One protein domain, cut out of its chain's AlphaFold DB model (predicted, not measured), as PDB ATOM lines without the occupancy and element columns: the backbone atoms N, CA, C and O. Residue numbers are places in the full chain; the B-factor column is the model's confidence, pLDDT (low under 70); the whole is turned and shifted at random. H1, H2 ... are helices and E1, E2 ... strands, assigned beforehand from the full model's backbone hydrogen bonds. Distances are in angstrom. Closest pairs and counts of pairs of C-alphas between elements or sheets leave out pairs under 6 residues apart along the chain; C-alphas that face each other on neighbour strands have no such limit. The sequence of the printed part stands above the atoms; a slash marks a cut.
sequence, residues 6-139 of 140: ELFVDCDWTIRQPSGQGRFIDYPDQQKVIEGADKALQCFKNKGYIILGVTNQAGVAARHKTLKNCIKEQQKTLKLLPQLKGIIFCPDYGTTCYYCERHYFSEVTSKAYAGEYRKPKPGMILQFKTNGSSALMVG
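AT A GLANCE: This is residues 6 to 139 of the 140 residues of the protein "Polynucleotide kinase" of Moorea sp. SIO3E8 (UniProt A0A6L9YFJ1). A twisted sheet of six strands runs through the body, with H1 and H2 over one face and the short H3 over the other. A small hairpin, E2 and E3, sits by residues 73 to 80 of H2, away from the strands of the large sheet. The printed part has 134 residues, with the order E1 E2 E3 H1 E4 H2 E5 E6 E7 H3 E8; the large sheet is mixed, in the order E7 E6 E5 E4 E1 E8. The class is mixed, helices and strands, with under half of the residues in named elements. The whole is compact, with a radius of gyration of the C-alphas of 13.9 A, and its outline is rounded, spanning 39 by 37 by 26 A.

HOW THE PARTS SIT: E1, residues 6 to 9, is an inner strand; its parallel neighbour E8, residues 134 to 138, is an edge strand, with N 8 and O 136 2.8 A apart. E2, residues 16 to 18, and E3, residues 31 to 33, form an antiparallel hairpin, with N 17 and O 32 2.9 A apart. H1, residues 37 to 46, is on the large sheet, over E4, residues 49 to 56, at a height of 8.6 A over a local plane fitted to just 6 C-alphas; their closest C-alphas, of Lys 45 and Ile 51, are 7.3 A apart. E4 is parallel to E1, with N 54 and O 9 2.8 A apart. H2, residues 67 to 80, is on the same face as H1, over E5, residues 86 to 90, and E6, residues 98 to 100, at a height of 9.4 A; at 31 degrees to E5 on the local plane it is only just slantwise to the strands. The closest C-alphas of H2 and E3, of Val 33 and Leu 80, are 7.1 A apart. E4, H2 and E5 form a strand-helix-strand unit, two parallel neighbour strands with a helix between, whose crossover is right-handed; N 88 and O 53 are 2.8 A apart. E5, E6 and E7, residues 105 to 107, form a meander, each strand the antiparallel neighbour of the one before; N 100 and O 87 are 2.8 A apart, N 99 and O 106 2.9 A. H3, residues 123 to 128, is on the opposite face, over E4 at a height of 7.6 A; its closest C-alpha to E5 is that of Met 124, 6.6 A from that of Ile 88. Every O i to N i+4 pair is within hydrogen-bond range in H1 and H2, and 1 of 2 in H3.

IN THESE COORDINATES: E1 begins at C-alpha 6, (-38.133, 50.808, -25.255). From first to last C-alpha H1 measures 14.2 A, E4 22.4 A, H2 20.0 A, E5 13.7 A and E8 13.8 A. E8 ends at C-alpha 138, (-32.100, 46.961, -33.967).

THE WHOLE: The C-alphas farthest apart, of Gln 21 and Gly 132, are 42.7 A apart. The printed part has no cut. The links E2 to E3 and E7 to H3 are long. No printed residue is under 70 in pLDDT.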
ATOM      1  N   GLU A   6     -37.716  52.032 -24.573       98.06
ATOM      2  CA  GLU A   6     -38.133  50.808 -25.255       98.06
ATOM      3  C   GLU A   6     -37.065  50.387 -26.265       98.06
ATOM      4  O   GLU A   6     -36.483  51.208 -26.973       98.06
ATOM      5  N   LEU A   7     -36.772  49.093 -26.307       98.69
ATOM      6  CA  LEU A   7     -35.895  48.502 -27.305       98.69
ATOM      7  C   LEU A   7     -36.695  47.454 -28.070       98.69
ATOM      8  O   LEU A   7     -37.125  46.449 -27.508       98.69
ATOM      9  N   PHE A   8     -36.865  47.694 -29.359       98.81
ATOM     10  CA  PHE A   8     -37.369  46.720 -30.305       98.81
ATOM     11  C   PHE A   8     -36.176  46.026 -30.965       98.81
ATOM     12  O   PHE A   8     -35.205  46.677 -31.351       98.81
ATOM     13  N   VAL A   9     -36.224  44.703 -31.066       98.88
ATOM     14  CA  VAL A   9     -35.174  43.909 -31.717       98.88
ATOM     15  C   VAL A   9     -35.785  42.984 -32.750       98.88
ATOM     16  O   VAL A   9     -36.791  42.323 -32.479       98.88
ATOM     17  N   ASP A  10     -35.178  42.899 -33.930       98.75
ATOM     18  CA  ASP A  10     -35.434  41.758 -34.797       98.75
ATOM     19  C   ASP A  10     -35.004  40.465 -34.097       98.75
ATOM     20  O   ASP A  10     -34.226  40.462 -33.137       98.75
ATOM     21  N   CYS A  11     -35.577  39.354 -34.536       98.62
ATOM     22  CA  CYS A  11     -35.322  38.054 -33.950       98.62
ATOM     23  C   CYS A  11     -34.265  37.286 -34.745       98.62
ATOM     24  O   CYS A  11     -33.135  37.125 -34.276       98.62
ATOM     25  N   ASP A  12     -34.651  36.805 -35.927       98.00
ATOM     26  CA  ASP A  12     -33.794  36.004 -36.799       98.00
ATOM     27  C   ASP A  12     -32.610  36.847 -37.271       98.00
ATOM     28  O   ASP A  12     -32.807  37.993 -37.641       98.00
ATOM     29  N   TRP A  13     -31.400  36.295 -37.194       97.88
ATOM     30  CA  TRP A  13     -30.124  36.933 -37.551       97.88
ATOM     31  C   TRP A  13     -29.718  38.177 -36.739       97.88
ATOM     32  O   TRP A  13     -28.590  38.639 -36.873       97.88
ATOM     33  N   THR A  14     -30.542  38.605 -35.777       98.62
ATOM     34  CA  THR A  14     -30.218  39.693 -34.838       98.62
ATOM     35  C   THR A  14     -29.972  39.209 -33.402       98.62
ATOM     36  O   THR A  14     -28.920  39.489 -32.828       98.62
ATOM     37  N   ILE A  15     -30.889  38.440 -32.799       98.69
ATOM     38  CA  ILE A  15     -30.715  37.885 -31.430       98.69
ATOM     39  C   ILE A  15     -30.700  36.355 -31.396       98.69
ATOM     40  O   ILE A  15     -30.237  35.750 -30.425       98.69
ATOM     41  N   ARG A  16     -31.200  35.711 -32.450       98.06
ATOM     42  CA  ARG A  16     -31.182  34.258 -32.624       98.06
ATOM     43  C   ARG A  16     -30.844  33.901 -34.061       98.06
ATOM     44  O   ARG A  16     -31.063  34.682 -34.976       98.06
ATOM     45  N   GLN A  17     -30.367  32.687 -34.262       97.69
ATOM     46  CA  GLN A  17     -30.067  32.136 -35.578       97.69
ATOM     47  C   GLN A  17     -30.401  30.639 -35.616       97.69
ATOM     48  O   GLN A  17     -30.491  30.014 -34.547       97.69
ATOM     49  N   PRO A  18     -30.561  30.041 -36.810       96.88
ATOM     50  CA  PRO A  18     -30.683  28.597 -36.944       96.88
ATOM     51  C   PRO A  18     -29.520  27.864 -36.258       96.88
ATOM     52  O   PRO A  18     -28.364  28.290 -36.319       96.88
ATOM     53  N   SER A  19     -29.810  26.757 -35.572       94.12
ATOM     54  CA  SER A  19     -28.772  25.944 -34.916       94.12
ATOM     55  C   SER A  19     -28.094  24.929 -35.851       94.12
ATOM     56  O   SER A  19     -27.013  24.449 -35.514       94.12
ATOM     57  N   GLY A  20     -28.695  24.625 -37.008       86.56
ATOM     58  CA  GLY A  20     -28.202  23.661 -38.003       86.56
ATOM     59  C   GLY A  20     -27.791  24.285 -39.343       86.56
ATOM     60  O   GLY A  20     -27.643  25.499 -39.458       86.56
ATOM     61  N   GLN A  21     -27.622  23.444 -40.370       75.69
ATOM     62  CA  GLN A  21     -27.337  23.888 -41.738       75.69
ATOM     63  C   GLN A  21     -28.627  24.419 -42.379       75.69
ATOM     64  O   GLN A  21     -29.533  23.653 -42.688       75.69
ATOM     65  N   GLY A  22     -28.741  25.736 -42.533       85.00
ATOM     66  CA  GLY A  22     -29.902  26.367 -43.153       85.00
ATOM     67  C   GLY A  22     -30.014  27.847 -42.809       85.00
ATOM     68  O   GLY A  22     -29.428  28.319 -41.837       85.00
ATOM     69  N   ARG A  23     -30.774  28.587 -43.622       89.81
ATOM     70  CA  ARG A  23     -31.016  30.023 -43.405       89.81
ATOM     71  C   ARG A  23     -32.224  30.304 -42.505       89.81
ATOM     72  O   ARG A  23     -32.330  31.399 -41.956       89.81
ATOM     73  N   PHE A  24     -33.116  29.327 -42.354       91.12
ATOM     74  CA  PHE A  24     -34.393  29.467 -41.663       91.12
ATOM     75  C   PHE A  24     -34.495  28.514 -40.468       91.12
ATOM     76  O   PHE A  24     -33.861  27.460 -40.435       91.12
ATOM     77  N   ILE A  25     -35.290  28.917 -39.477       93.06
ATOM     78  CA  ILE A  25     -35.706  28.074 -38.355       93.06
ATOM     79  C   ILE A  25     -37.022  27.422 -38.777       93.06
ATOM     80  O   ILE A  25     -38.037  28.112 -38.846       93.06
ATOM     81  N   ASP A  26     -37.030  26.128 -39.077       87.56
ATOM     82  CA  ASP A  26     -38.250  25.431 -39.513       87.56
ATOM     83  C   ASP A  26     -38.994  24.799 -38.327       87.56
ATOM     84  O   ASP A  26     -40.228  24.715 -38.308       87.56
ATOM     85  N   TYR A  27     -38.240  24.430 -37.288       91.00
ATOM     86  CA  TYR A  27     -38.750  23.829 -36.058       91.00
ATOM     87  C   TYR A  27     -38.347  24.641 -34.821       91.00
ATOM     88  O   TYR A  27     -37.232  25.162 -34.772       91.00
ATOM     89  N   PRO A  28     -39.190  24.695 -33.767       92.94
ATOM     90  CA  PRO A  28     -38.912  25.500 -32.577       92.94
ATOM     91  C   PRO A  28     -37.551  25.247 -31.920       92.94
ATOM     92  O   PRO A  28     -36.956  26.186 -31.405       92.94
ATOM     93  N   ASP A  29     -37.048  24.010 -31.935       93.81
ATOM     94  CA  ASP A  29     -35.766  23.653 -31.312       93.81
ATOM     95  C   ASP A  29     -34.546  23.877 -32.226       93.81
ATOM     96  O   ASP A  29     -33.406  23.750 -31.782       93.81
ATOM     97  N   GLN A  30     -34.755  24.288 -33.479       94.56
ATOM     98  CA  GLN A  30     -33.700  24.565 -34.460       94.56
ATOM     99  C   GLN A  30     -33.166  26.003 -34.339       94.56
ATOM    100  O   GLN A  30     -32.900  26.669 -35.336       94.56
ATOM    101  N   GLN A  31     -33.025  26.518 -33.120       97.25
ATOM    102  CA  GLN A  31     -32.580  27.889 -32.883       97.25
ATOM    103  C   GLN A  31     -31.550  27.956 -31.761       97.25
ATOM    104  O   GLN A  31     -31.626  27.211 -30.782       97.25
ATOM    105  N   LYS A  32     -30.603  28.882 -31.890       97.75
ATOM    106  CA  LYS A  32     -29.634  29.238 -30.851       97.75
ATOM    107  C   LYS A  32     -29.513  30.752 -30.741       97.75
ATOM    108  O   LYS A  32     -29.748  31.470 -31.712       97.75
ATOM    109  N   VAL A  33     -29.143  31.226 -29.558       98.56
ATOM    110  CA  VAL A  33     -28.856  32.645 -29.319       98.56
ATOM    111  C   VAL A  33     -27.601  33.036 -30.106       98.56
ATOM    112  O   VAL A  33     -26.641  32.263 -30.165       98.56
ATOM    113  N   ILE A  34     -27.626  34.203 -30.752       98.44
ATOM    114  CA  ILE A  34     -26.429  34.777 -31.380       98.44
ATOM    115  C   ILE A  34     -25.457  35.196 -30.279       98.44
ATOM    116  O   ILE A  34     -25.867  35.746 -29.258       98.44
ATOM    117  N   GLU A  35     -24.172  34.913 -30.471       98.19
ATOM    118  CA  GLU A  35     -23.148  35.191 -29.468       98.19
ATOM    119  C   GLU A  35     -23.187  36.658 -29.014       98.19
ATOM    120  O   GLU A  35     -23.174  37.582 -29.823       98.19
ATOM    121  N   GLY A  36     -23.272  36.870 -27.698       98.31
ATOM    122  CA  GLY A  36     -23.303  38.199 -27.091       98.31
ATOM    123  C   GLY A  36     -24.662  38.905 -27.125       98.31
ATOM    124  O   GLY A  36     -24.811  39.915 -26.432       98.31
ATOM    125  N   ALA A  37     -25.666  38.391 -27.845       98.62
ATOM    126  CA  ALA A  37     -27.002  38.990 -27.871       98.62
ATOM    127  C   ALA A  37     -27.651  38.989 -26.476       98.62
ATOM    128  O   ALA A  37     -28.219  39.991 -26.051       98.62
ATOM    129  N   ASP A  38     -27.499  37.903 -25.716       98.62
ATOM    130  CA  ASP A  38     -27.944  37.800 -24.323       98.62
ATOM    131  C   ASP A  38     -27.320  38.888 -23.432       98.62
ATOM    132  O   ASP A  38     -28.031  39.577 -22.693       98.62
ATOM    133  N   LYS A  39     -26.003  39.098 -23.549       98.62
ATOM    134  CA  LYS A  39     -25.255  40.118 -22.801       98.62
ATOM    135  C   LYS A  39     -25.691  41.525 -23.198       98.62
ATOM    136  O   LYS A  39     -25.921  42.358 -22.323       98.62
ATOM    137  N   ALA A  40     -25.856  41.790 -24.493       98.62
ATOM    138  CA  ALA A  40     -26.325  43.079 -24.992       98.62
ATOM    139  C   ALA A  40     -27.732  43.403 -24.469       98.62
ATOM    140  O   ALA A  40     -27.952  44.476 -23.901       98.62
ATOM    141  N   LEU A  41     -28.669  42.454 -24.565       98.75
ATOM    142  CA  LEU A  41     -30.021  42.602 -24.024       98.75
ATOM    143  C   LEU A  41     -29.996  42.817 -22.505       98.75
ATOM    144  O   LEU A  41     -30.745  43.649 -21.988       98.75
ATOM    145  N   GLN A  42     -29.112  42.124 -21.782       98.75
ATOM    146  CA  GLN A  42     -28.947  42.321 -20.343       98.75
ATOM    147  C   GLN A  42     -28.455  43.737 -20.011       98.75
ATOM    148  O   GLN A  42     -28.971  44.353 -19.078       98.75
ATOM    149  N   CYS A  43     -27.528  44.295 -20.794       98.56
ATOM    150  CA  CYS A  43     -27.077  45.679 -20.640       98.56
ATOM    151  C   CYS A  43     -28.224  46.686 -20.815       98.56
ATOM    152  O   CYS A  43     -28.349  47.610 -20.011       98.56
ATOM    153  N   PHE A  44     -29.090  46.512 -21.820       98.38
ATOM    154  CA  PHE A  44     -30.271  47.369 -22.003       98.38
ATOM    155  C   PHE A  44     -31.282  47.208 -20.864       98.38
ATOM    156  O   PHE A  44     -31.777  48.206 -20.333       98.38
ATOM    157  N   LYS A  45     -31.540  45.974 -20.421       98.00
ATOM    158  CA  LYS A  45     -32.429  45.700 -19.285       98.00
ATOM    159  C   LYS A  45     -31.937  46.375 -18.002       98.00
ATOM    160  O   LYS A  45     -32.732  47.008 -17.313       98.00
ATOM    161  N   ASN A  46     -30.634  46.321 -17.721       98.00
ATOM    162  CA  ASN A  46     -30.024  46.989 -16.563       98.00
ATOM    163  C   ASN A  46     -30.137  48.523 -16.631       98.00
ATOM    164  O   ASN A  46     -30.182  49.177 -15.595       98.00
ATOM    165  N   LYS A  47     -30.224  49.097 -17.838       96.69
ATOM    166  CA  LYS A  47     -30.490  50.528 -18.067       96.69
ATOM    167  C   LYS A  47     -31.982  50.894 -18.000       96.69
ATOM    168  O   LYS A  47     -32.335  52.039 -18.254       96.69
ATOM    169  N   GLY A  48     -32.859  49.939 -17.679       96.44
ATOM    170  CA  GLY A  48     -34.296  50.168 -17.521       96.44
ATOM    171  C   GLY A  48     -35.112  50.085 -18.812       96.44
ATOM    172  O   GLY A  48     -36.257  50.535 -18.825       96.44
ATOM    173  N   TYR A  49     -34.565  49.519 -19.892       98.00
ATOM    174  CA  TYR A  49     -35.326  49.330 -21.128       98.00
ATOM    175  C   TYR A  49     -36.364  48.213 -20.988       98.00
ATOM    176  O   TYR A  49     -36.073  47.124 -20.484       98.00
ATOM    177  N   ILE A  50     -37.559  48.451 -21.527       97.94
ATOM    178  CA  ILE A  50     -38.510  47.392 -21.872       97.94
ATOM    179  C   ILE A  50     -38.113  46.858 -23.246       97.94
ATOM    180  O   ILE A  50     -38.045  47.625 -24.202       97.94
ATOM    181  N   ILE A  51     -37.860  45.553 -23.348       98.69
ATOM    182  CA  ILE A  51     -37.352  44.948 -24.582       98.69
ATOM    183  C   ILE A  51     -38.411  44.045 -25.217       98.69
ATOM    184  O   ILE A  51     -38.957  43.166 -24.545       98.69
ATOM    185  N   LEU A  52     -38.693  44.249 -26.502       98.81
ATOM    186  CA  LEU A  52     -39.671  43.497 -27.291       98.81
ATOM    187  C   LEU A  52     -39.024  42.964 -28.573       98.81
ATOM    188  O   LEU A  52     -38.332  43.697 -29.274       98.81
ATOM    189  N   GLY A  53     -39.279  41.699 -28.905       98.88
ATOM    190  CA  GLY A  53     -38.945  41.169 -30.228       98.88
ATOM    191  C   GLY A  53     -39.981  41.594 -31.271       98.88
ATOM    192  O   GLY A  53     -41.167  41.652 -30.958       98.88
ATOM    193  N   VAL A  54     -39.553  41.864 -32.504       98.81
ATOM    194  CA  VAL A  54     -40.409  42.221 -33.650       98.81
ATOM    195  C   VAL A  54     -39.932  41.515 -34.919       98.81
ATOM    196  O   VAL A  54     -38.902  41.869 -35.489       98.81
ATOM    197  N   THR A  55     -40.677  40.524 -35.409       98.81
ATOM    198  CA  THR A  55     -40.179  39.640 -36.482       98.81
ATOM    199  C   THR A  55     -41.197  39.343 -37.585       98.81
ATOM    200  O   THR A  55     -42.394  39.170 -37.348       98.81
ATOM    201  N   ASN A  56     -40.702  39.289 -38.824       98.56
ATOM    202  CA  ASN A  56     -41.461  38.846 -39.990       98.56
ATOM    203  C   ASN A  56     -41.415  37.312 -40.062       98.56
ATOM    204  O   ASN A  56     -40.339  36.737 -40.139       98.56
ATOM    205  N   GLN A  57     -42.568  36.651 -40.125       97.81
ATOM    206  CA  GLN A  57     -42.699  35.188 -40.119       97.81
ATOM    207  C   GLN A  57     -43.561  34.679 -41.286       97.81
ATOM    208  O   GLN A  57     -44.353  33.750 -41.140       97.81
ATOM    209  N   ALA A  58     -43.367  35.249 -42.483       96.38
ATOM    210  CA  ALA A  58     -44.112  34.869 -43.694       96.38
ATOM    211  C   ALA A  58     -43.938  33.404 -44.125       96.38
ATOM    212  O   ALA A  58     -44.707  32.929 -44.956       96.38
ATOM    213  N   GLY A  59     -42.992  32.661 -43.537       96.12
ATOM    214  CA  GLY A  59     -42.936  31.204 -43.671       96.12
ATOM    215  C   GLY A  59     -44.244  30.513 -43.262       96.12
ATOM    216  O   GLY A  59     -44.529  29.426 -43.762       96.12
ATOM    217  N   VAL A  60     -45.068  31.146 -42.414       97.44
ATOM    218  CA  VAL A  60     -46.417  30.663 -42.092       97.44
ATOM    219  C   VAL A  60     -47.354  30.800 -43.296       97.44
ATOM    220  O   VAL A  60     -47.896  29.797 -43.757       97.44
ATOM    221  N   ALA A  61     -47.510  32.002 -43.861       97.50
ATOM    222  CA  ALA A  61     -48.344  32.208 -45.053       97.50
ATOM    223  C   ALA A  61     -47.845  31.439 -46.290       97.50
ATOM    224  O   ALA A  61     -48.650  30.951 -47.083       97.50
ATOM    225  N   ALA A  62     -46.528  31.270 -46.425       97.06
ATOM    226  CA  ALA A  62     -45.900  30.469 -47.474       97.06
ATOM    227  C   ALA A  62     -45.987  28.946 -47.233       97.06
ATOM    228  O   ALA A  62     -45.515  28.171 -48.058       97.06
ATOM    229  N   ARG A  63     -46.608  28.502 -46.129       95.19
ATOM    230  CA  ARG A  63     -46.801  27.085 -45.756       95.19
ATOM    231  C   ARG A  63     -45.511  26.295 -45.497       95.19
ATOM    232  O   ARG A  63     -45.548  25.070 -45.466       95.19
ATOM    233  N   HIS A  64     -44.396  26.975 -45.238       93.38
ATOM    234  CA  HIS A  64     -43.152  26.340 -44.786       93.38
ATOM    235  C   HIS A  64     -43.221  25.915 -43.313       93.38
ATOM    236  O   HIS A  64     -42.601  24.932 -42.921       93.38
ATOM    237  N   LYS A  65     -44.010  26.620 -42.489       93.38
ATOM    238  CA  LYS A  65     -44.267  26.256 -41.087       93.38
ATOM    239  C   LYS A  65     -45.713  26.545 -40.688       93.38
ATOM    240  O   LYS A  65     -46.383  27.386 -41.276       93.38
ATOM    241  N   THR A  66     -46.212  25.865 -39.659       96.88
ATOM    242  CA  THR A  66     -47.547  26.149 -39.103       96.88
ATOM    243  C   THR A  66     -47.496  27.349 -38.156       96.88
ATOM    244  O   THR A  66     -46.479  27.577 -37.495       96.88
ATOM    245  N   LEU A  67     -48.614  28.066 -37.991       97.94
ATOM    246  CA  LEU A  67     -48.732  29.123 -36.976       97.94
ATOM    247  C   LEU A  67     -48.426  28.590 -35.564       97.94
ATOM    248  O   LEU A  67     -47.733  29.240 -34.789       97.94
ATOM    249  N   LYS A  68     -48.865  27.363 -35.252       97.50
ATOM    250  CA  LYS A  68     -48.572  26.693 -33.976       97.50
ATOM    251  C   LYS A  68     -47.068  26.505 -33.750       97.50
ATOM    252  O   LYS A  68     -46.594  26.732 -32.638       97.50
ATOM    253  N   ASN A  69     -46.319  26.097 -34.775       97.19
ATOM    254  CA  ASN A  69     -44.863  25.986 -34.670       97.19
ATOM    255  C   ASN A  69     -44.203  27.362 -34.560       97.19
ATOM    256  O   ASN A  69     -43.314  27.514 -33.732       97.19
ATOM    257  N   CYS A  70     -44.687  28.366 -35.295       98.00
ATOM    258  CA  CYS A  70     -44.221  29.748 -35.158       98.00
ATOM    259  C   CYS A  70     -44.408  30.277 -33.724       98.00
ATOM    260  O   CYS A  70     -43.483  30.832 -33.144       98.00
ATOM    261  N   ILE A  71     -45.563  30.042 -33.091       98.44
ATOM    262  CA  ILE A  71     -45.802  30.428 -31.688       98.44
ATOM    263  C   ILE A  71     -44.820  29.717 -30.749       98.44
ATOM    264  O   ILE A  71     -44.204  30.353 -29.896       98.44
ATOM    265  N   LYS A  72     -44.634  28.400 -30.915       98.31
ATOM    266  CA  LYS A  72     -43.679  27.627 -30.104       98.31
ATOM    267  C   LYS A  72     -42.240  28.111 -30.278       98.31
ATOM    268  O   LYS A  72     -41.487  28.119 -29.307       98.31
ATOM    269  N   GLU A  73     -41.864  28.510 -31.488       98.19
ATOM    270  CA  GLU A  73     -40.568  29.119 -31.783       98.19
ATOM    271  C   GLU A  73     -40.372  30.401 -30.969       98.19
ATOM    272  O   GLU A  73     -39.356  30.517 -30.283       98.19
ATOM    273  N   GLN A  74     -41.368  31.295 -30.935       98.62
ATOM    274  CA  GLN A  74     -41.282  32.531 -30.147       98.62
ATOM    275  C   GLN A  74     -41.218  32.249 -28.645       98.62
ATOM    276  O   GLN A  74     -40.406  32.835 -27.929       98.62
ATOM    277  N   GLN A  75     -42.011  31.298 -28.151       98.62
ATOM    278  CA  GLN A  75     -41.955  30.883 -26.747       98.62
ATOM    279  C   GLN A  75     -40.592  30.290 -26.378       98.62
ATOM    280  O   GLN A  75     -40.093  30.531 -25.276       98.62
ATOM    281  N   LYS A  76     -39.961  29.538 -27.286       98.25
ATOM    282  CA  LYS A  76     -38.594  29.041 -27.102       98.25
ATOM    283  C   LYS A  76     -37.595  30.197 -27.065       98.25
ATOM    284  O   LYS A  76     -36.773  30.220 -26.151       98.25
ATOM    285  N   THR A  77     -37.703  31.180 -27.961       98.56
ATOM    286  CA  THR A  77     -36.871  32.393 -27.916       98.56
ATOM    287  C   THR A  77     -37.009  33.113 -26.574       98.56
ATOM    288  O   THR A  77     -36.002  33.422 -25.948       98.56
ATOM    289  N   LEU A  78     -38.230  33.301 -26.061       98.69
ATOM    290  CA  LEU A  78     -38.461  33.931 -24.752       98.69
ATOM    291  C   LEU A  78     -37.856  33.131 -23.589       98.69
ATOM    292  O   LEU A  78     -37.402  33.716 -22.604       98.69
ATOM    293  N   LYS A  79     -37.832  31.794 -23.676       98.25
ATOM    294  CA  LYS A  79     -37.132  30.937 -22.701       98.25
ATOM    295  C   LYS A  79     -35.616  31.136 -22.753       98.25
ATOM    296  O   LYS A  79     -35.005  31.216 -21.696       98.25
ATOM    297  N   LEU A  80     -35.040  31.236 -23.951       98.12
ATOM    298  CA  LEU A  80     -33.601  31.435 -24.156       98.12
ATOM    299  C   LEU A  80     -33.134  32.855 -23.795       98.12
ATOM    300  O   LEU A  80     -32.021  33.022 -23.309       98.12
ATOM    301  N   LEU A  81     -33.980  33.864 -24.012       98.62
ATOM    302  CA  LEU A  81     -33.668  35.283 -23.821       98.62
ATOM    303  C   LEU A  81     -34.631  35.917 -22.815       98.62
ATOM    304  O   LEU A  81     -35.583  36.608 -23.197       98.62
ATOM    305  N   PRO A  82     -34.427  35.697 -21.503       98.19
ATOM    306  CA  PRO A  82     -35.387  36.119 -20.500       98.19
ATOM    307  C   PRO A  82     -35.470  37.633 -20.261       98.19
ATOM    308  O   PRO A  82     -36.269  38.101 -19.444       98.19
ATOM    309  N   GLN A  83     -34.641  38.404 -20.955       98.69
ATOM    310  CA  GLN A  83     -34.664  39.857 -20.973       98.69
ATOM    311  C   GLN A  83     -35.838  40.409 -21.789       98.69
ATOM    312  O   GLN A  83     -36.301  41.508 -21.490       98.69
ATOM    313  N   LEU A  84     -36.336  39.649 -22.768       98.75
ATOM    314  CA  LEU A  84     -37.492  40.029 -23.573       98.75
ATOM    315  C   LEU A  84     -38.781  39.954 -22.747       98.75
ATOM    316  O   LEU A  84     -39.045  38.960 -22.063       98.75
ATOM    317  N   LYS A  85     -39.611  40.991 -22.859       98.25
ATOM    318  CA  LYS A  85     -40.966  41.013 -22.298       98.25
ATOM    319  C   LYS A  85     -41.924  40.143 -23.116       98.25
ATOM    320  O   LYS A  85     -42.738  39.428 -22.543       98.25
ATOM    321  N   GLY A  86     -41.800  40.194 -24.437       98.69
ATOM    322  CA  GLY A  86     -42.647  39.478 -25.383       98.69
ATOM    323  C   GLY A  86     -42.114  39.616 -26.807       98.69
ATOM    324  O   GLY A  86     -41.152  40.353 -27.048       98.69
ATOM    325  N   ILE A  87     -42.725  38.892 -27.740       98.88
ATOM    326  CA  ILE A  87     -42.396  38.944 -29.169       98.88
ATOM    327  C   ILE A  87     -43.662  39.247 -29.956       98.88
ATOM    328  O   ILE A  87     -44.673  38.562 -29.817       98.88
ATOM    329  N   ILE A  88     -43.578  40.259 -30.804       98.88
ATOM    330  CA  ILE A  88     -44.594  40.645 -31.770       98.88
ATOM    331  C   ILE A  88     -44.165  40.064 -33.116       98.88
ATOM    332  O   ILE A  88     -43.000  40.187 -33.508       98.88
ATOM    333  N   PHE A  89     -45.067  39.402 -33.827       98.75
ATOM    334  CA  PHE A  89     -44.731  38.844 -35.130       98.75
ATOM    335  C   PHE A  89     -45.868  38.947 -36.136       98.75
ATOM    336  O   PHE A  89     -47.046  38.813 -35.803       98.75
ATOM    337  N   CYS A  90     -45.482  39.143 -37.393       98.69
ATOM    338  CA  CYS A  90     -46.376  39.112 -38.541       98.69
ATOM    339  C   CYS A  90     -46.225  37.756 -39.253       98.69
ATOM    340  O   CYS A  90     -45.171  37.511 -39.842       98.69
ATOM    341  N   PRO A  91     -47.220  36.850 -39.201       98.31
ATOM    342  CA  PRO A  91     -47.125  35.522 -39.819       98.31
ATOM    343  C   PRO A  91     -47.361  35.535 -41.339       98.31
ATOM    344  O   PRO A  91     -47.237  34.508 -42.004       98.31
ATOM    345  N   ASP A  92     -47.734  36.677 -41.907       97.88
ATOM    346  CA  ASP A  92     -48.150  36.781 -43.298       97.88
ATOM    347  C   ASP A  92     -47.468  37.951 -44.023       97.88
ATOM    348  O   ASP A  92     -46.323  38.325 -43.737       97.88
ATOM    349  N   TYR A  93     -48.145  38.476 -45.041       97.31
ATOM    350  CA  TYR A  93     -47.648  39.553 -45.883       97.31
ATOM    351  C   TYR A  93     -47.976  40.956 -45.342       97.31
ATOM    352  O   TYR A  93     -47.706  41.938 -46.028       97.31
ATOM    353  N   GLY A  94     -48.479  41.068 -44.107       97.19
ATOM    354  CA  GLY A  94     -48.651  42.333 -43.385       97.19
ATOM    355  C   GLY A  94     -50.029  42.553 -42.771       97.19
ATOM    356  O   GLY A  94     -50.239  43.592 -42.146       97.19
ATOM    357  N   THR A  95     -50.964  41.623 -42.941       97.94
ATOM    358  CA  THR A  95     -52.359  41.770 -42.508       97.94
ATOM    359  C   THR A  95     -52.528  41.418 -41.042       97.94
ATOM    360  O   THR A  95     -53.189  42.162 -40.320       97.94
ATOM    361  N   THR A  96     -51.910  40.327 -40.600       98.38
ATOM    362  CA  THR A  96     -52.130  39.769 -39.262       98.38
ATOM    363  C   THR A  96     -50.952  40.069 -38.345       98.38
ATOM    364  O   THR A  96     -49.795  40.121 -38.778       98.38
ATOM    365  N   CYS A  97     -51.235  40.234 -37.056       98.62
ATOM    366  CA  CYS A  97     -50.225  40.441 -36.026       98.62
ATOM    367  C   CYS A  97     -50.531  39.601 -34.794       98.62
ATOM    368  O   CYS A  97     -51.670  39.549 -34.331       98.62
ATOM    369  N   TYR A  98     -49.498  38.981 -34.236       98.81
ATOM    370  CA  TYR A  98     -49.578  38.217 -33.001       98.81
ATOM    371  C   TYR A  98     -48.619  38.783 -31.969       98.81
ATOM    372  O   TYR A  98     -47.508  39.201 -32.297       98.81
ATOM    373  N   TYR A  99     -49.033  38.731 -30.710       98.81
ATOM    374  CA  TYR A  99     -48.177  38.974 -29.561       98.81
ATOM    375  C   TYR A  99     -48.029  37.683 -28.764       98.81
ATOM    376  O   TYR A  99     -49.005  36.992 -28.468       98.81
ATOM    377  N   CYS A 100     -46.789  37.336 -28.446       98.69
ATOM    378  CA  CYS A 100     -46.435  36.108 -27.763       98.69
ATOM    379  C   CYS A 100     -45.664  36.405 -26.478       98.69
ATOM    380  O   CYS A 100     -44.683  37.151 -26.474       98.69
ATOM    381  N   GLU A 101     -46.096  35.754 -25.405       98.12
ATOM    382  CA  GLU A 101     -45.415  35.650 -24.121       98.12
ATOM    383  C   GLU A 101     -45.072  34.179 -23.835       98.12
ATOM    384  O   GLU A 101     -45.445  33.263 -24.570       98.12
ATOM    385  N   ARG A 102     -44.362  33.910 -22.735       96.25
ATOM    386  CA  ARG A 102     -43.837  32.563 -22.422       96.25
ATOM    387  C   ARG A 102     -44.897  31.464 -22.395       96.25
ATOM    388  O   ARG A 102     -44.616  30.341 -22.807       96.25
ATOM    389  N   HIS A 103     -46.078  31.787 -21.880       95.69
ATOM    390  CA  HIS A 103     -47.174  30.841 -21.649       95.69
ATOM    391  C   HIS A 103     -48.503  31.324 -22.235       95.69
ATOM    392  O   HIS A 103     -49.536  30.706 -22.011       95.69
ATOM    393  N   TYR A 104     -48.471  32.421 -22.989       96.81
ATOM    394  CA  TYR A 104     -49.648  33.064 -23.547       96.81
ATOM    395  C   TYR A 104     -49.343  33.564 -24.957       96.81
ATOM    396  O   TYR A 104     -48.205  33.901 -25.279       96.81
ATOM    397  N   PHE A 105     -50.354  33.595 -25.810       97.94
ATOM    398  CA  PHE A 105     -50.288  34.286 -27.085       97.94
ATOM    399  C   PHE A 105     -51.678  34.801 -27.435       97.94
ATOM    400  O   PHE A 105     -52.686  34.209 -27.047       97.94
ATOM    401  N   SER A 106     -51.719  35.880 -28.198       98.31
ATOM    402  CA  SER A 106     -52.950  36.420 -28.749       98.31
ATOM    403  C   SER A 106     -52.718  36.943 -30.153       98.31
ATOM    404  O   SER A 106     -51.643  37.449 -30.486       98.31
ATOM    405  N   GLU A 107     -53.750  36.825 -30.980       98.44
ATOM    406  CA  GLU A 107     -53.846  37.670 -32.157       98.44
ATOM    407  C   GLU A 107     -54.199  39.088 -31.700       98.44
ATOM    408  O   GLU A 107     -55.110  39.288 -30.897       98.44
ATOM    409  N   VAL A 108     -53.448  40.067 -32.188       98.12
ATOM    410  CA  VAL A 108     -53.555  41.484 -31.816       98.12
ATOM    411  C   VAL A 108     -53.807  42.357 -33.043       98.12
ATOM    412  O   VAL A 108     -53.558  43.557 -33.018       98.12
ATOM    413  N   THR A 109     -54.279  41.767 -34.138       97.81
ATOM    414  CA  THR A 109     -54.620  42.481 -35.368       97.81
ATOM    415  C   THR A 109     -55.606  43.614 -35.077       97.81
ATOM    416  O   THR A 109     -56.676  43.409 -34.509       97.81
ATOM    417  N   SER A 110     -55.257  44.828 -35.493       96.88
ATOM    418  CA  SER A 110     -56.097  46.015 -35.396       96.88
ATOM    419  C   SER A 110     -56.397  46.552 -36.790       96.88
ATOM    420  O   SER A 110     -55.558  46.502 -37.689       96.88
ATOM    421  N   LYS A 111     -57.587  47.131 -36.969       95.00
ATOM    422  CA  LYS A 111     -57.968  47.759 -38.243       95.00
ATOM    423  C   LYS A 111     -57.042  48.917 -38.633       95.00
ATOM    424  O   LYS A 111     -56.871  49.166 -39.815       95.00
ATOM    425  N   ALA A 112     -56.448  49.597 -37.650       96.19
ATOM    426  CA  ALA A 112     -55.568  50.742 -37.875       96.19
ATOM    427  C   ALA A 112     -54.242  50.367 -38.557       96.19
ATOM    428  O   ALA A 112     -53.662  51.203 -39.243       96.19
ATOM    429  N   TYR A 113     -53.771  49.128 -38.375       96.69
ATOM    430  CA  TYR A 113     -52.464  48.677 -38.866       96.69
ATOM    431  C   TYR A 113     -52.538  47.413 -39.736       96.69
ATOM    432  O   TYR A 113     -51.503  46.856 -40.102       96.69
ATOM    433  N   ALA A 114     -53.736  46.943 -40.092       94.81
ATOM    434  CA  ALA A 114     -53.893  45.831 -41.023       94.81
ATOM    435  C   ALA A 114     -53.294  46.203 -42.392       94.81
ATOM    436  O   ALA A 114     -53.673  47.201 -42.997       94.81
ATOM    437  N   GLY A 115     -52.346  45.400 -42.875       96.88
ATOM    438  CA  GLY A 115     -51.547  45.695 -44.070       96.88
ATOM    439  C   GLY A 115     -50.224  46.408 -43.768       96.88
ATOM    440  O   GLY A 115     -49.405  46.566 -44.675       96.88
ATOM    441  N   GLU A 116     -49.984  46.785 -42.508       98.31
ATOM    442  CA  GLU A 116     -48.818  47.544 -42.044       98.31
ATOM    443  C   GLU A 116     -47.887  46.756 -41.111       98.31
ATOM    444  O   GLU A 116     -46.856  47.280 -40.687       98.31
ATOM    445  N   TYR A 117     -48.195  45.496 -40.788       98.50
ATOM    446  CA  TYR A 117     -47.407  44.729 -39.816       98.50
ATOM    447  C   TYR A 117     -46.100  44.163 -40.366       98.50
ATOM    448  O   TYR A 117     -45.157  43.956 -39.606       98.50
ATOM    449  N   ARG A 118     -46.008  43.902 -41.671       98.38
ATOM    450  CA  ARG A 118     -44.792  43.338 -42.261       98.38
ATOM    451  C   ARG A 118     -43.740  44.431 -42.428       98.38
ATOM    452  O   ARG A 118     -43.922  45.343 -43.234       98.38
ATOM    453  N   LYS A 119     -42.597  44.286 -41.748       98.50
ATOM    454  CA  LYS A 119     -41.431  45.163 -41.957       98.50
ATOM    455  C   LYS A 119     -41.055  45.155 -43.451       98.50
ATOM    456  O   LYS A 119     -41.066  44.066 -44.038       98.50
ATOM    457  N   PRO A 120     -40.742  46.311 -44.066       98.00
ATOM    458  CA  PRO A 120     -40.314  47.564 -43.430       98.00
ATOM    459  C   PRO A 120     -41.441  48.480 -42.926       98.00
ATOM    460  O   PRO A 120     -41.151  49.533 -42.365       98.00
ATOM    461  N   LYS A 121     -42.715  48.107 -43.090       98.50
ATOM    462  CA  LYS A 121     -43.822  48.906 -42.556       98.50
ATOM    463  C   LYS A 121     -43.822  48.896 -41.016       98.50
ATOM    464  O   LYS A 121     -43.417  47.899 -40.407       98.50
ATOM    465  N   PRO A 122     -44.247  49.991 -40.361       97.81
ATOM    466  CA  PRO A 122     -43.985  50.202 -38.939       97.81
ATOM    467  C   PRO A 122     -45.080  49.657 -38.006       97.81
ATOM    468  O   PRO A 122     -44.983  49.848 -36.794       97.81
ATOM    469  N   GLY A 123     -46.124  48.995 -38.522       98.19
ATOM    470  CA  GLY A 123     -47.342  48.665 -37.772       98.19
ATOM    471  C   GLY A 123     -47.105  47.843 -36.501       98.19
ATOM    472  O   GLY A 123     -47.711  48.130 -35.472       98.19
ATOM    473  N   MET A 124     -46.173  46.877 -36.523       98.44
ATOM    474  CA  MET A 124     -45.812  46.114 -35.313       98.44
ATOM    475  C   MET A 124     -45.244  47.010 -34.206       98.44
ATOM    476  O   MET A 124     -45.570  46.818 -33.038       98.44
ATOM    477  N   ILE A 125     -44.408  47.991 -34.561       98.06
ATOM    478  CA  ILE A 125     -43.790  48.903 -33.591       98.06
ATOM    479  C   ILE A 125     -44.814  49.938 -33.127       98.06
ATOM    480  O   ILE A 125     -44.983  50.119 -31.925       98.06
ATOM    481  N   LEU A 126     -45.530  50.593 -34.049       97.19
ATOM    482  CA  LEU A 126     -46.481  51.659 -33.706       97.19
ATOM    483  C   LEU A 126     -47.603  51.180 -32.788       97.19
ATOM    484  O   LEU A 126     -48.015  51.924 -31.905       97.19
ATOM    485  N   GLN A 127     -48.061  49.938 -32.950       97.44
ATOM    486  CA  GLN A 127     -49.106  49.391 -32.096       97.44
ATOM    487  C   GLN A 127     -48.652  49.145 -30.646       97.44
ATOM    488  O   GLN A 127     -49.472  49.208 -29.732       97.44
ATOM    489  N   PHE A 128     -47.371  48.833 -30.428       96.62
ATOM    490  CA  PHE A 128     -46.853  48.415 -29.119       96.62
ATOM    491  C   PHE A 128     -45.981  49.459 -28.429       96.62
ATOM    492  O   PHE A 128     -45.740  49.353 -27.225       96.62
ATOM    493  N   LYS A 129     -45.501  50.458 -29.168       96.50
ATOM    494  CA  LYS A 129     -44.714  51.554 -28.620       96.50
ATOM    495  C   LYS A 129     -45.579  52.383 -27.674       96.50
ATOM    496  O   LYS A 129     -46.653  52.855 -28.040       96.50
ATOM    497  N   THR A 130     -45.080  52.636 -26.469       95.19
ATOM    498  CA  THR A 130     -45.780  53.511 -25.527       95.19
ATOM    499  C   THR A 130     -45.775  54.963 -26.033       95.19
ATOM    500  O   THR A 130     -44.742  55.501 -26.451       95.19
ATOM    501  N   ASN A 131     -46.919  55.647 -25.961       92.56
ATOM    502  CA  ASN A 131     -46.994  57.075 -26.279       92.56
ATOM    503  C   ASN A 131     -46.042  57.885 -25.383       92.56
ATOM    504  O   ASN A 131     -46.030  57.726 -24.164       92.56
ATOM    505  N   GLY A 132     -45.215  58.733 -26.001       89.88
ATOM    506  CA  GLY A 132     -44.202  59.531 -25.302       89.88
ATOM    507  C   GLY A 132     -42.938  58.774 -24.857       89.88
ATOM    508  O   GLY A 132     -42.083  59.382 -24.218       89.88
ATOM    509  N   SER A 133     -42.777  57.481 -25.179       93.62
ATOM    510  CA  SER A 133     -41.512  56.761 -24.937       93.62
ATOM    511  C   SER A 133     -40.417  57.155 -25.932       93.62
ATOM    512  O   SER A 133     -40.705  57.548 -27.070       93.62
ATOM    513  N   SER A 134     -39.159  56.973 -25.539       94.88
ATOM    514  CA  SER A 134     -38.031  56.922 -26.476       94.88
ATOM    515  C   SER A 134     -37.779  55.464 -26.846       94.88
ATOM    516  O   SER A 134     -37.687  54.615 -25.959       94.88
ATOM    517  N   ALA A 135     -37.678  55.168 -28.141       96.19
ATOM    518  CA  ALA A 135     -37.524  53.803 -28.630       96.19
ATOM    519  C   ALA A 135     -36.318  53.666 -29.565       96.19
ATOM    520  O   ALA A 135     -36.044  54.562 -30.361       96.19
ATOM    521  N   LEU A 136     -35.635  52.527 -29.480       98.06
ATOM    522  CA  LEU A 136     -34.638  52.071 -30.450       98.06
ATOM    523  C   LEU A 136     -35.165  50.827 -31.172       98.06
ATOM    524  O   LEU A 136     -35.911  50.049 -30.581       98.06
ATOM    525  N   MET A 137     -34.752  50.632 -32.423       98.00
ATOM    526  CA  MET A 137     -34.973  49.402 -33.185       98.00
ATOM    527  C   MET A 137     -33.625  48.899 -33.702       98.00
ATOM    528  O   MET A 137     -32.883  49.673 -34.303       98.00
ATOM    529  N   VAL A 138     -33.315  47.625 -33.469       98.50
ATOM    530  CA  VAL A 138     -32.100  46.961 -33.967       98.50
ATOM    531  C   VAL A 138     -32.511  45.757 -34.807       98.50
ATOM    532  O   VAL A 138     -33.341  44.964 -34.369       98.50
ATOM    533  N   GLY A 139     -31.945  45.629 -36.000       97.38
ATOM    534  CA  GLY A 139     -32.151  44.513 -36.920       97.38
ATOM    535  C   GLY A 139     -30.986  44.415 -37.905       97.38
ATOM    536  O   GLY A 139     -30.219  45.378 -38.013       97.38
TER     537      GLY A 139